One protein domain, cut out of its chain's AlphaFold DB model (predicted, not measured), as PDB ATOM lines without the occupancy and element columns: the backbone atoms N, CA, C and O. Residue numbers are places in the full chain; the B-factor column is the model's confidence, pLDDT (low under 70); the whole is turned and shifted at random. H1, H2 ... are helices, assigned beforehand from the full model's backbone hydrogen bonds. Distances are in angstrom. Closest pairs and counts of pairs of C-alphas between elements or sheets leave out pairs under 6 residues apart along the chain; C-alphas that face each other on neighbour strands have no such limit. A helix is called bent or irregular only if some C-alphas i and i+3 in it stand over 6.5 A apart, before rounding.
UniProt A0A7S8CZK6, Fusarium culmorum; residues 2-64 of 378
ATOM      1  N   GLU A   2     -10.838 -23.805  41.477       49.09
ATOM      2  CA  GLU A   2     -12.179 -23.267  41.260       49.09
ATOM      3  C   GLU A   2     -12.474 -23.220  39.756       49.09
ATOM      4  O   GLU A   2     -11.552 -23.128  38.935       49.09
ATOM      5  N   ASP A   3     -13.746 -23.367  39.401       58.94
ATOM      6  CA  ASP A   3     -14.227 -23.343  38.025       58.94
ATOM      7  C   ASP A   3     -14.051 -21.940  37.436       58.94
ATOM      8  O   ASP A   3     -14.895 -21.062  37.585       58.94
ATOM      9  N   VAL A   4     -12.912 -21.718  36.778       63.78
ATOM     10  CA  VAL A   4     -12.660 -20.482  36.036       63.78
ATOM     11  C   VAL A   4     -13.599 -20.455  34.824       63.78
ATOM     12  O   VAL A   4     -13.596 -21.421  34.053       63.78
ATOM     13  N   PRO A   5     -14.388 -19.387  34.617       68.06
ATOM     14  CA  PRO A   5     -15.214 -19.253  33.425       68.06
ATOM     15  C   PRO A   5     -14.312 -19.160  32.187       68.06
ATOM     16  O   PRO A   5     -13.417 -18.318  32.114       68.06
ATOM     17  N   VAL A   6     -14.530 -20.047  31.212       75.19
ATOM     18  CA  VAL A   6     -13.759 -20.097  29.961       75.19
ATOM     19  C   VAL A   6     -14.691 -19.863  28.783       75.19
ATOM     20  O   VAL A   6     -15.687 -20.565  28.625       75.19
ATOM     21  N   ILE A   7     -14.321 -18.920  27.917       74.88
ATOM     22  CA  ILE A   7     -14.952 -18.713  26.613       74.88
ATOM     23  C   ILE A   7     -14.016 -19.279  25.543       74.88
ATOM     24  O   ILE A   7     -12.846 -18.901  25.471       74.88
ATOM     25  N   ILE A   8     -14.529 -20.186  24.709       81.88
ATOM     26  CA  ILE A   8     -13.792 -20.770  23.582       81.88
ATOM     27  C   ILE A   8     -14.370 -20.204  22.288       81.88
ATOM     28  O   ILE A   8     -15.552 -20.379  22.005       81.88
ATOM     29  N   ILE A   9     -13.524 -19.544  21.497       79.31
ATOM     30  CA  ILE A   9     -13.888 -19.012  20.180       79.31
ATOM     31  C   ILE A   9     -13.111 -19.789  19.122       79.31
ATOM     32  O   ILE A   9     -11.891 -19.645  18.999       79.31
ATOM     33  N   GLU A  10     -13.819 -20.606  18.349       81.44
ATOM     34  CA  GLU A  10     -13.236 -21.379  17.257       81.44
ATOM     35  C   GLU A  10     -13.328 -20.619  15.929       81.44
ATOM     36  O   GLU A  10     -14.344 -20.009  15.590       81.44
ATOM     37  N   LYS A  11     -12.243 -20.653  15.150       73.62
ATOM     38  CA  LYS A  11     -12.218 -20.061  13.813       73.62
ATOM     39  C   LYS A  11     -12.611 -21.100  12.780       73.62
ATOM     40  O   LYS A  11     -11.890 -22.071  12.590       73.62
ATOM     41  N   VAL A  12     -13.650 -20.798  12.004       76.12
ATOM     42  CA  VAL A  12     -14.063 -21.620  10.852       76.12
ATOM     43  C   VAL A  12     -12.938 -21.750   9.813       76.12
ATOM     44  O   VAL A  12     -12.790 -22.786   9.173       76.12
ATOM     45  N   LYS A  13     -12.111 -20.707   9.650       69.81
ATOM     46  CA  LYS A  13     -10.939 -20.719   8.765       69.81
ATOM     47  C   LYS A  13      -9.714 -20.167   9.485       69.81
ATOM     48  O   LYS A  13      -9.762 -19.087  10.073       69.81
ATOM     49  N   ASN A  14      -8.585 -20.869   9.389       66.56
ATOM     50  CA  ASN A  14      -7.319 -20.380   9.928       66.56
ATOM     51  C   ASN A  14      -6.721 -19.285   9.027       66.56
ATOM     52  O   ASN A  14      -6.003 -19.567   8.068       66.56
ATOM     53  N   ALA A  15      -7.007 -18.028   9.357       61.50
ATOM     54  CA  ALA A  15      -6.405 -16.840   8.746       61.50
ATOM     55  C   ALA A  15      -5.342 -16.181   9.655       61.50
ATOM     56  O   ALA A  15      -4.930 -15.035   9.462       61.50
ATOM     57  N   GLY A  16      -4.838 -16.939  10.635       65.00
ATOM     58  CA  GLY A  16      -3.758 -16.512  11.513       65.00
ATOM     59  C   GLY A  16      -4.191 -15.722  12.738       65.00
ATOM     60  O   GLY A  16      -5.363 -15.670  13.101       65.00
ATOM     61  N   LYS A  17      -3.212 -15.128  13.432       70.44
ATOM     62  CA  LYS A  17      -3.419 -14.484  14.744       70.44
ATOM     63  C   LYS A  17      -4.174 -13.154  14.660       70.44
ATOM     64  O   LYS A  17      -4.846 -12.781  15.616       70.44
ATOM     65  N   LYS A  18      -4.101 -12.466  13.514       71.19
ATOM     66  CA  LYS A  18      -4.698 -11.138  13.296       71.19
ATOM     67  C   LYS A  18      -6.165 -11.084  13.663       71.19
ATOM     68  O   LYS A  18      -6.541 -10.193  14.409       71.19
ATOM     69  N   ASP A  19      -6.955 -12.043  13.209       75.44
ATOM     70  CA  ASP A  19      -8.396 -11.994  13.449       75.44
ATOM     71  C   ASP A  19      -8.730 -12.184  14.929       75.44
ATOM     72  O   ASP A  19      -9.641 -11.536  15.425       75.44
ATOM     73  N   SER A  20      -7.942 -12.989  15.659       79.62
ATOM     74  CA  SER A  20      -8.096 -13.116  17.118       79.62
ATOM     75  C   SER A  20      -7.753 -11.816  17.827       79.62
ATOM     76  O   SER A  20      -8.495 -11.400  18.704       79.62
ATOM     77  N   LEU A  21      -6.644 -11.173  17.451       77.12
ATOM     78  CA  LEU A  21      -6.226  -9.912  18.063       77.12
ATOM     79  C   LEU A  21      -7.239  -8.802  17.778       77.12
ATOM     80  O   LEU A  21      -7.648  -8.094  18.690       77.12
ATOM     81  N   VAL A  22      -7.679  -8.680  16.524       78.69
ATOM     82  CA  VAL A  22      -8.684  -7.695  16.114       78.69
ATOM     83  C   VAL A  22     -10.001  -7.932  16.845       78.69
ATOM     84  O   VAL A  22     -10.532  -6.988  17.415       78.69
ATOM     85  N   LEU A  23     -10.485  -9.177  16.896       84.56
ATOM     86  CA  LEU A  23     -11.702  -9.520  17.631       84.56
ATOM     87  C   LEU A  23     -11.555  -9.222  19.128       84.56
ATOM     88  O   LEU A  23     -12.436  -8.607  19.712       84.56
ATOM     89  N   CYS A  24     -10.436  -9.602  19.747       85.94
ATOM     90  CA  CYS A  24     -10.178  -9.338  21.161       85.94
ATOM     91  C   CYS A  24     -10.175  -7.835  21.468       85.94
ATOM     92  O   CYS A  24     -10.763  -7.406  22.457       85.94
ATOM     93  N   HIS A  25      -9.548  -7.018  20.617       84.50
ATOM     94  CA  HIS A  25      -9.564  -5.566  20.780       84.50
ATOM     95  C   HIS A  25     -10.958  -4.973  20.542       84.50
ATOM     96  O   HIS A  25     -11.387  -4.137  21.335       84.50
ATOM     97  N   ASP A  26     -11.680  -5.446  19.522       88.06
ATOM     98  CA  ASP A  26     -13.053  -5.016  19.248       88.06
ATOM     99  C   ASP A  26     -14.015  -5.392  20.383       88.06
ATOM    100  O   ASP A  26     -14.967  -4.657  20.623       88.06
ATOM    101  N   LEU A  27     -13.780  -6.498  21.097       89.25
ATOM    102  CA  LEU A  27     -14.625  -6.949  22.206       89.25
ATOM    103  C   LEU A  27     -14.253  -6.314  23.547       89.25
ATOM    104  O   LEU A  27     -15.157  -5.938  24.279       89.25
ATOM    105  N   PHE A  28     -12.968  -6.160  23.874       88.25
ATOM    106  CA  PHE A  28     -12.537  -5.840  25.248       88.25
ATOM    107  C   PHE A  28     -11.758  -4.538  25.399       88.25
ATOM    108  O   PHE A  28     -11.620  -4.043  26.511       88.25
ATOM    109  N   ASN A  29     -11.259  -3.966  24.306       85.94
ATOM    110  CA  ASN A  29     -10.578  -2.678  24.327       85.94
ATOM    111  C   ASN A  29     -11.458  -1.645  23.601       85.94
ATOM    112  O   ASN A  29     -12.644  -1.515  23.922       85.94
ATOM    113  N   TYR A  30     -10.916  -0.962  22.592       83.00
ATOM    114  CA  TYR A  30     -11.611   0.060  21.827       83.00
ATOM    115  C   TYR A  30     -12.215  -0.517  20.533       83.00
ATOM    116  O   TYR A  30     -11.458  -0.986  19.674       83.00
ATOM    117  N   PRO A  31     -13.551  -0.485  20.356       81.69
ATOM    118  CA  PRO A  31     -14.194  -1.020  19.166       81.69
ATOM    119  C   PRO A  31     -13.935  -0.127  17.953       81.69
ATOM    120  O   PRO A  31     -13.992   1.101  18.024       81.69
ATOM    121  N   ARG A  32     -13.686  -0.748  16.801       82.50
ATOM    122  CA  ARG A  32     -13.588  -0.016  15.535       82.50
ATOM    123  C   ARG A  32     -14.973   0.405  15.047       82.50
ATOM    124  O   ARG A  32     -15.921  -0.381  15.101       82.50
ATOM    125  N   GLU A  33     -15.062   1.598  14.463       81.88
ATOM    126  CA  GLU A  33     -16.302   2.116  13.859       81.88
ATOM    127  C   GLU A  33     -16.830   1.212  12.734       81.88
ATOM    128  O   GLU A  33     -18.033   1.056  12.560       81.88
ATOM    129  N   ASN A  34     -15.927   0.561  11.996       84.38
ATOM    130  CA  ASN A  34     -16.257  -0.358  10.908       84.38
ATOM    131  C   ASN A  34     -16.306  -1.835  11.338       84.38
ATOM    132  O   ASN A  34     -16.113  -2.728  10.506       84.38
ATOM    133  N   SER A  35     -16.504  -2.109  12.631       85.56
ATOM    134  CA  SER A  35     -16.652  -3.478  13.132       85.56
ATOM    135  C   SER A  35     -17.906  -4.149  12.540       85.56
ATOM    136  O   SER A  35     -18.929  -3.485  12.359       85.56
ATOM    137  N   PRO A  36     -17.867  -5.454  12.208       87.31
ATOM    138  CA  PRO A  36     -19.036  -6.164  11.689       87.31
ATOM    139  C   PRO A  36     -20.209  -6.155  12.675       87.31
ATOM    140  O   PRO A  36     -19.993  -6.246  13.882       87.31
ATOM    141  N   LEU A  37     -21.449  -6.155  12.167       89.69
ATOM    142  CA  LEU A  37     -22.663  -6.143  12.997       89.69
ATOM    143  C   LEU A  37     -22.654  -7.242  14.072       89.69
ATOM    144  O   LEU A  37     -22.915  -6.965  15.235       89.69
ATOM    145  N   TYR A  38     -22.286  -8.474  13.713       88.81
ATOM    146  CA  TYR A  38     -22.202  -9.577  14.677       88.81
ATOM    147  C   TYR A  38     -21.172  -9.333  15.787       88.81
ATOM    148  O   TYR A  38     -21.411  -9.706  16.928       88.81
ATOM    149  N   THR A  39     -20.049  -8.678  15.481       89.38
ATOM    150  CA  THR A  39     -19.050  -8.302  16.492       89.38
ATOM    151  C   THR A  39     -19.589  -7.219  17.423       89.38
ATOM    152  O   THR A  39     -19.339  -7.281  18.621       89.38
ATOM    153  N   GLN A  40     -20.362  -6.264  16.900       90.75
ATOM    154  CA  GLN A  40     -21.017  -5.234  17.712       90.75
ATOM    155  C   GLN A  40     -22.072  -5.837  18.645       90.75
ATOM    156  O   GLN A  40     -22.102  -5.502  19.826       90.75
ATOM    157  N   LEU A  41     -22.902  -6.751  18.130       92.75
ATOM    158  CA  LEU A  41     -23.907  -7.466  18.918       92.75
ATOM    159  C   LEU A  41     -23.255  -8.315  20.012       92.75
ATOM    160  O   LEU A  41     -23.646  -8.202  21.168       92.75
ATOM    161  N   LEU A  42     -22.213  -9.081  19.669       91.38
ATOM    162  CA  LEU A  42     -21.460  -9.869  20.643       91.38
ATOM    163  C   LEU A  42     -20.811  -8.973  21.702       91.38
ATOM    164  O   LEU A  42     -20.898  -9.276  22.883       91.38
ATOM    165  N   ARG A  43     -20.195  -7.848  21.309       92.12
ATOM    166  CA  ARG A  43     -19.654  -6.884  22.276       92.12
ATOM    167  C   ARG A  43     -20.752  -6.398  23.219       92.12
ATOM    168  O   ARG A  43     -20.521  -6.340  24.419       92.12
ATOM    169  N   LYS A  44     -21.923  -6.048  22.692       93.00
ATOM    170  CA  LYS A  44     -23.035  -5.568  23.508       93.00
ATOM    171  C   LYS A  44     -23.455  -6.612  24.545       93.00
ATOM    172  O   LYS A  44     -23.484  -6.295  25.722       93.00
ATOM    173  N   GLU A  45     -23.672  -7.856  24.130       92.50
ATOM    174  CA  GLU A  45     -23.985  -8.970  25.039       92.50
ATOM    175  C   GLU A  45     -22.881  -9.177  26.093       92.50
ATOM    176  O   GLU A  45     -23.147  -9.312  27.287       92.50
ATOM    177  N   MET A  46     -21.615  -9.108  25.671       90.44
ATOM    178  CA  MET A  46     -20.473  -9.217  26.576       90.44
ATOM    179  C   MET A  46     -20.449  -8.125  27.653       90.44
ATOM    180  O   MET A  46     -20.171  -8.439  28.808       90.44
ATOM    181  N   TRP A  47     -20.705  -6.865  27.298       91.88
ATOM    182  CA  TRP A  47     -20.621  -5.729  28.225       91.88
ATOM    183  C   TRP A  47     -21.902  -5.487  29.028       91.88
ATOM    184  O   TRP A  47     -21.801  -5.030  30.164       91.88
ATOM    185  N   ASP A  48     -23.071  -5.807  28.474       92.31
ATOM    186  CA  ASP A  48     -24.364  -5.564  29.120       92.31
ATOM    187  C   ASP A  48     -24.784  -6.737  30.025       92.31
ATOM    188  O   ASP A  48     -25.422  -6.514  31.051       92.31
ATOM    189  N   GLU A  49     -24.426  -7.979  29.668       89.94
ATOM    190  CA  GLU A  49     -24.924  -9.182  30.355       89.94
ATOM    191  C   GLU A  49     -23.812  -9.988  31.039       89.94
ATOM    192  O   GLU A  49     -23.938 -10.351  32.208       89.94
ATOM    193  N   ILE A  50     -22.705 -10.263  30.340       89.00
ATOM    194  CA  ILE A  50     -21.687 -11.209  30.831       89.00
ATOM    195  C   ILE A  50     -20.733 -10.557  31.839       89.00
ATOM    196  O   ILE A  50     -20.563 -11.064  32.948       89.00
ATOM    197  N   LEU A  51     -20.079  -9.455  31.463       88.94
ATOM    198  CA  LEU A  51     -19.080  -8.795  32.309       88.94
ATOM    199  C   LEU A  51     -19.664  -8.325  33.651       88.94
ATOM    200  O   LEU A  51     -19.041  -8.643  34.661       88.94
ATOM    201  N   PRO A  52     -20.849  -7.682  33.720       89.88
ATOM    202  CA  PRO A  52     -21.411  -7.235  34.994       89.88
ATOM    203  C   PRO A  52     -21.651  -8.365  36.001       89.88
ATOM    204  O   PRO A  52     -21.441  -8.168  37.197       89.88
ATOM    205  N   GLU A  53     -22.057  -9.554  35.540       88.38
ATOM    206  CA  GLU A  53     -22.233 -10.707  36.432       88.38
ATOM    207  C   GLU A  53     -20.881 -11.307  36.852       88.38
ATOM    208  O   GLU A  53     -20.721 -11.706  38.005       88.38
ATOM    209  N   LEU A  54     -19.880 -11.318  35.962       85.06
ATOM    210  CA  LEU A  54     -18.531 -11.810  36.273       85.06
ATOM    211  C   LEU A  54     -17.747 -10.893  37.217       85.06
ATOM    212  O   LEU A  54     -16.902 -11.372  37.971       85.06
ATOM    213  N   THR A  55     -18.002  -9.587  37.172       86.44
ATOM    214  CA  THR A  55     -17.313  -8.574  37.985       86.44
ATOM    215  C   THR A  55     -18.164  -8.092  39.154       86.44
ATOM    216  O   THR A  55     -17.932  -7.021  39.714       86.44
ATOM    217  N   LYS A  56     -19.191  -8.859  39.520       86.62
ATOM    218  CA  LYS A  56     -20.122  -8.499  40.581       86.62
ATOM    219  C   LYS A  56     -19.394  -8.369  41.918       86.62
ATOM    220  O   LYS A  56     -18.806  -9.328  42.408       86.62
ATOM    221  N   GLY A  57     -19.484  -7.186  42.522       84.19
ATOM    222  CA  GLY A  57     -18.788  -6.857  43.771       84.19
ATOM    223  C   GLY A  57     -17.481  -6.082  43.586       84.19
ATOM    224  O   GLY A  57     -16.919  -5.642  44.582       84.19
ATOM    225  N   GLU A  58     -17.044  -5.857  42.347       84.94
ATOM    226  CA  GLU A  58     -15.878  -5.039  42.001       84.94
ATOM    227  C   GLU A  58     -16.320  -3.766  41.254       84.94
ATOM    228  O   GLU A  58     -17.270  -3.792  40.466       84.94
ATOM    229  N   GLU A  59     -15.621  -2.643  41.453       86.38
ATOM    230  CA  GLU A  59     -15.821  -1.414  40.660       86.38
ATOM    231  C   GLU A  59     -15.134  -1.536  39.288       86.38
ATOM    232  O   GLU A  59     -14.134  -0.882  38.986       86.38
ATOM    233  N   PHE A  60     -15.655  -2.425  38.443       87.06
ATOM    234  CA  PHE A  60     -15.105  -2.672  37.117       87.06
ATOM    235  C   PHE A  60     -15.596  -1.640  36.091       87.06
ATOM    236  O   PHE A  60     -16.772  -1.610  35.735       87.06
ATOM    237  N   ASN A  61     -14.672  -0.826  35.569       85.44
ATOM    238  CA  ASN A  61     -14.956   0.167  34.522       85.44
ATOM    239  C   ASN A  61     -14.472  -0.261  33.124       85.44
ATOM    240  O   ASN A  61     -14.895   0.307  32.117       85.44
ATOM    241  N   GLY A  62     -13.573  -1.244  33.043       87.44
ATOM    242  CA  GLY A  62     -12.991  -1.704  31.788       87.44
ATOM    243  C   GLY A  62     -11.619  -2.349  31.965       87.44
ATOM    244  O   GLY A  62     -11.161  -2.586  33.081       87.44
ATOM    245  N   PHE A  63     -10.967  -2.641  30.840       88.06
ATOM    246  CA  PHE A  63      -9.646  -3.266  30.801       88.06
ATOM    247  C   PHE A  63      -8.567  -2.240  30.445       88.06
ATOM    248  O   PHE A  63      -8.584  -1.684  29.347       88.06
ATOM    249  N   ASP A  64      -7.584  -2.052  31.327       85.94
ATOM    250  CA  ASP A  64      -6.445  -1.154  31.074       85.94
ATOM    251  C   ASP A  64      -5.361  -1.791  30.194       85.94
ATOM    252  O   ASP A  64      -4.624  -1.108  29.481       85.94
TER     253      ASP A  64
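AT A GLANCE: This is residues 2 to 64 of the 378 residues of a protein of Fusarium culmorum (UniProt A0A7S8CZK6). Two helices meet at a steep angle, the last part of H1 packing on residues 39 to 46 of the longer H2, while a drawn-out stretch, residues 2 to 16, runs past the pair and turns into H1. After H2 the tail, residues 55 to 64, folds back toward the end of H1, and residues 12 to 18 stick out. The printed part has 63 residues with two named helices, H1 then H2, and no named strand; it is all helix by class, though under half of the residues, 30 of 63, are in named elements. It is only just loose, close to compact, with a radius of gyration of the C-alphas of 13.1 A and spans of 38 by 31 by 21 A.

IN THESE COORDINATES: Residues 2 to 16 hold no named element; C-alpha 2 is at (-12.179, -23.267, 41.260). H1, residues 17 to 28, is 16.4 A long and begins with C-alpha 17 at (-3.419, -14.484, 14.744). H2, residues 37 to 54, is 24.3 A long and ends with C-alpha 54 at (-18.531, -11.810, 36.273). H2 has a kink of 33 degrees near residue 47 and is only just irregular: C-alphas 48 and 51 are 7.0 A apart.

HOW THE PARTS SIT: H1 and H2 touch, H1 with residues 23 to 28 alone and H2 with residues 39 to 46 alone. Their closest C-alphas, those of Leu 27 and Arg 43, are 5.0 A apart. They run the same way at a steep tilt of 57 degrees. In H1 every O i to N i+4 pair is within hydrogen-bond range; in H2 11 of 14 are.

THE WHOLE: The C-alphas farthest apart, those of Ala 15 and Gly 57, are 38.5 A apart. The printed part has no cut, and the link from H1 to H2, 8 residues, is short. Mean pLDDT of the printed part is 82.2; residues 2 to 5 and 13 to 16 are under 70.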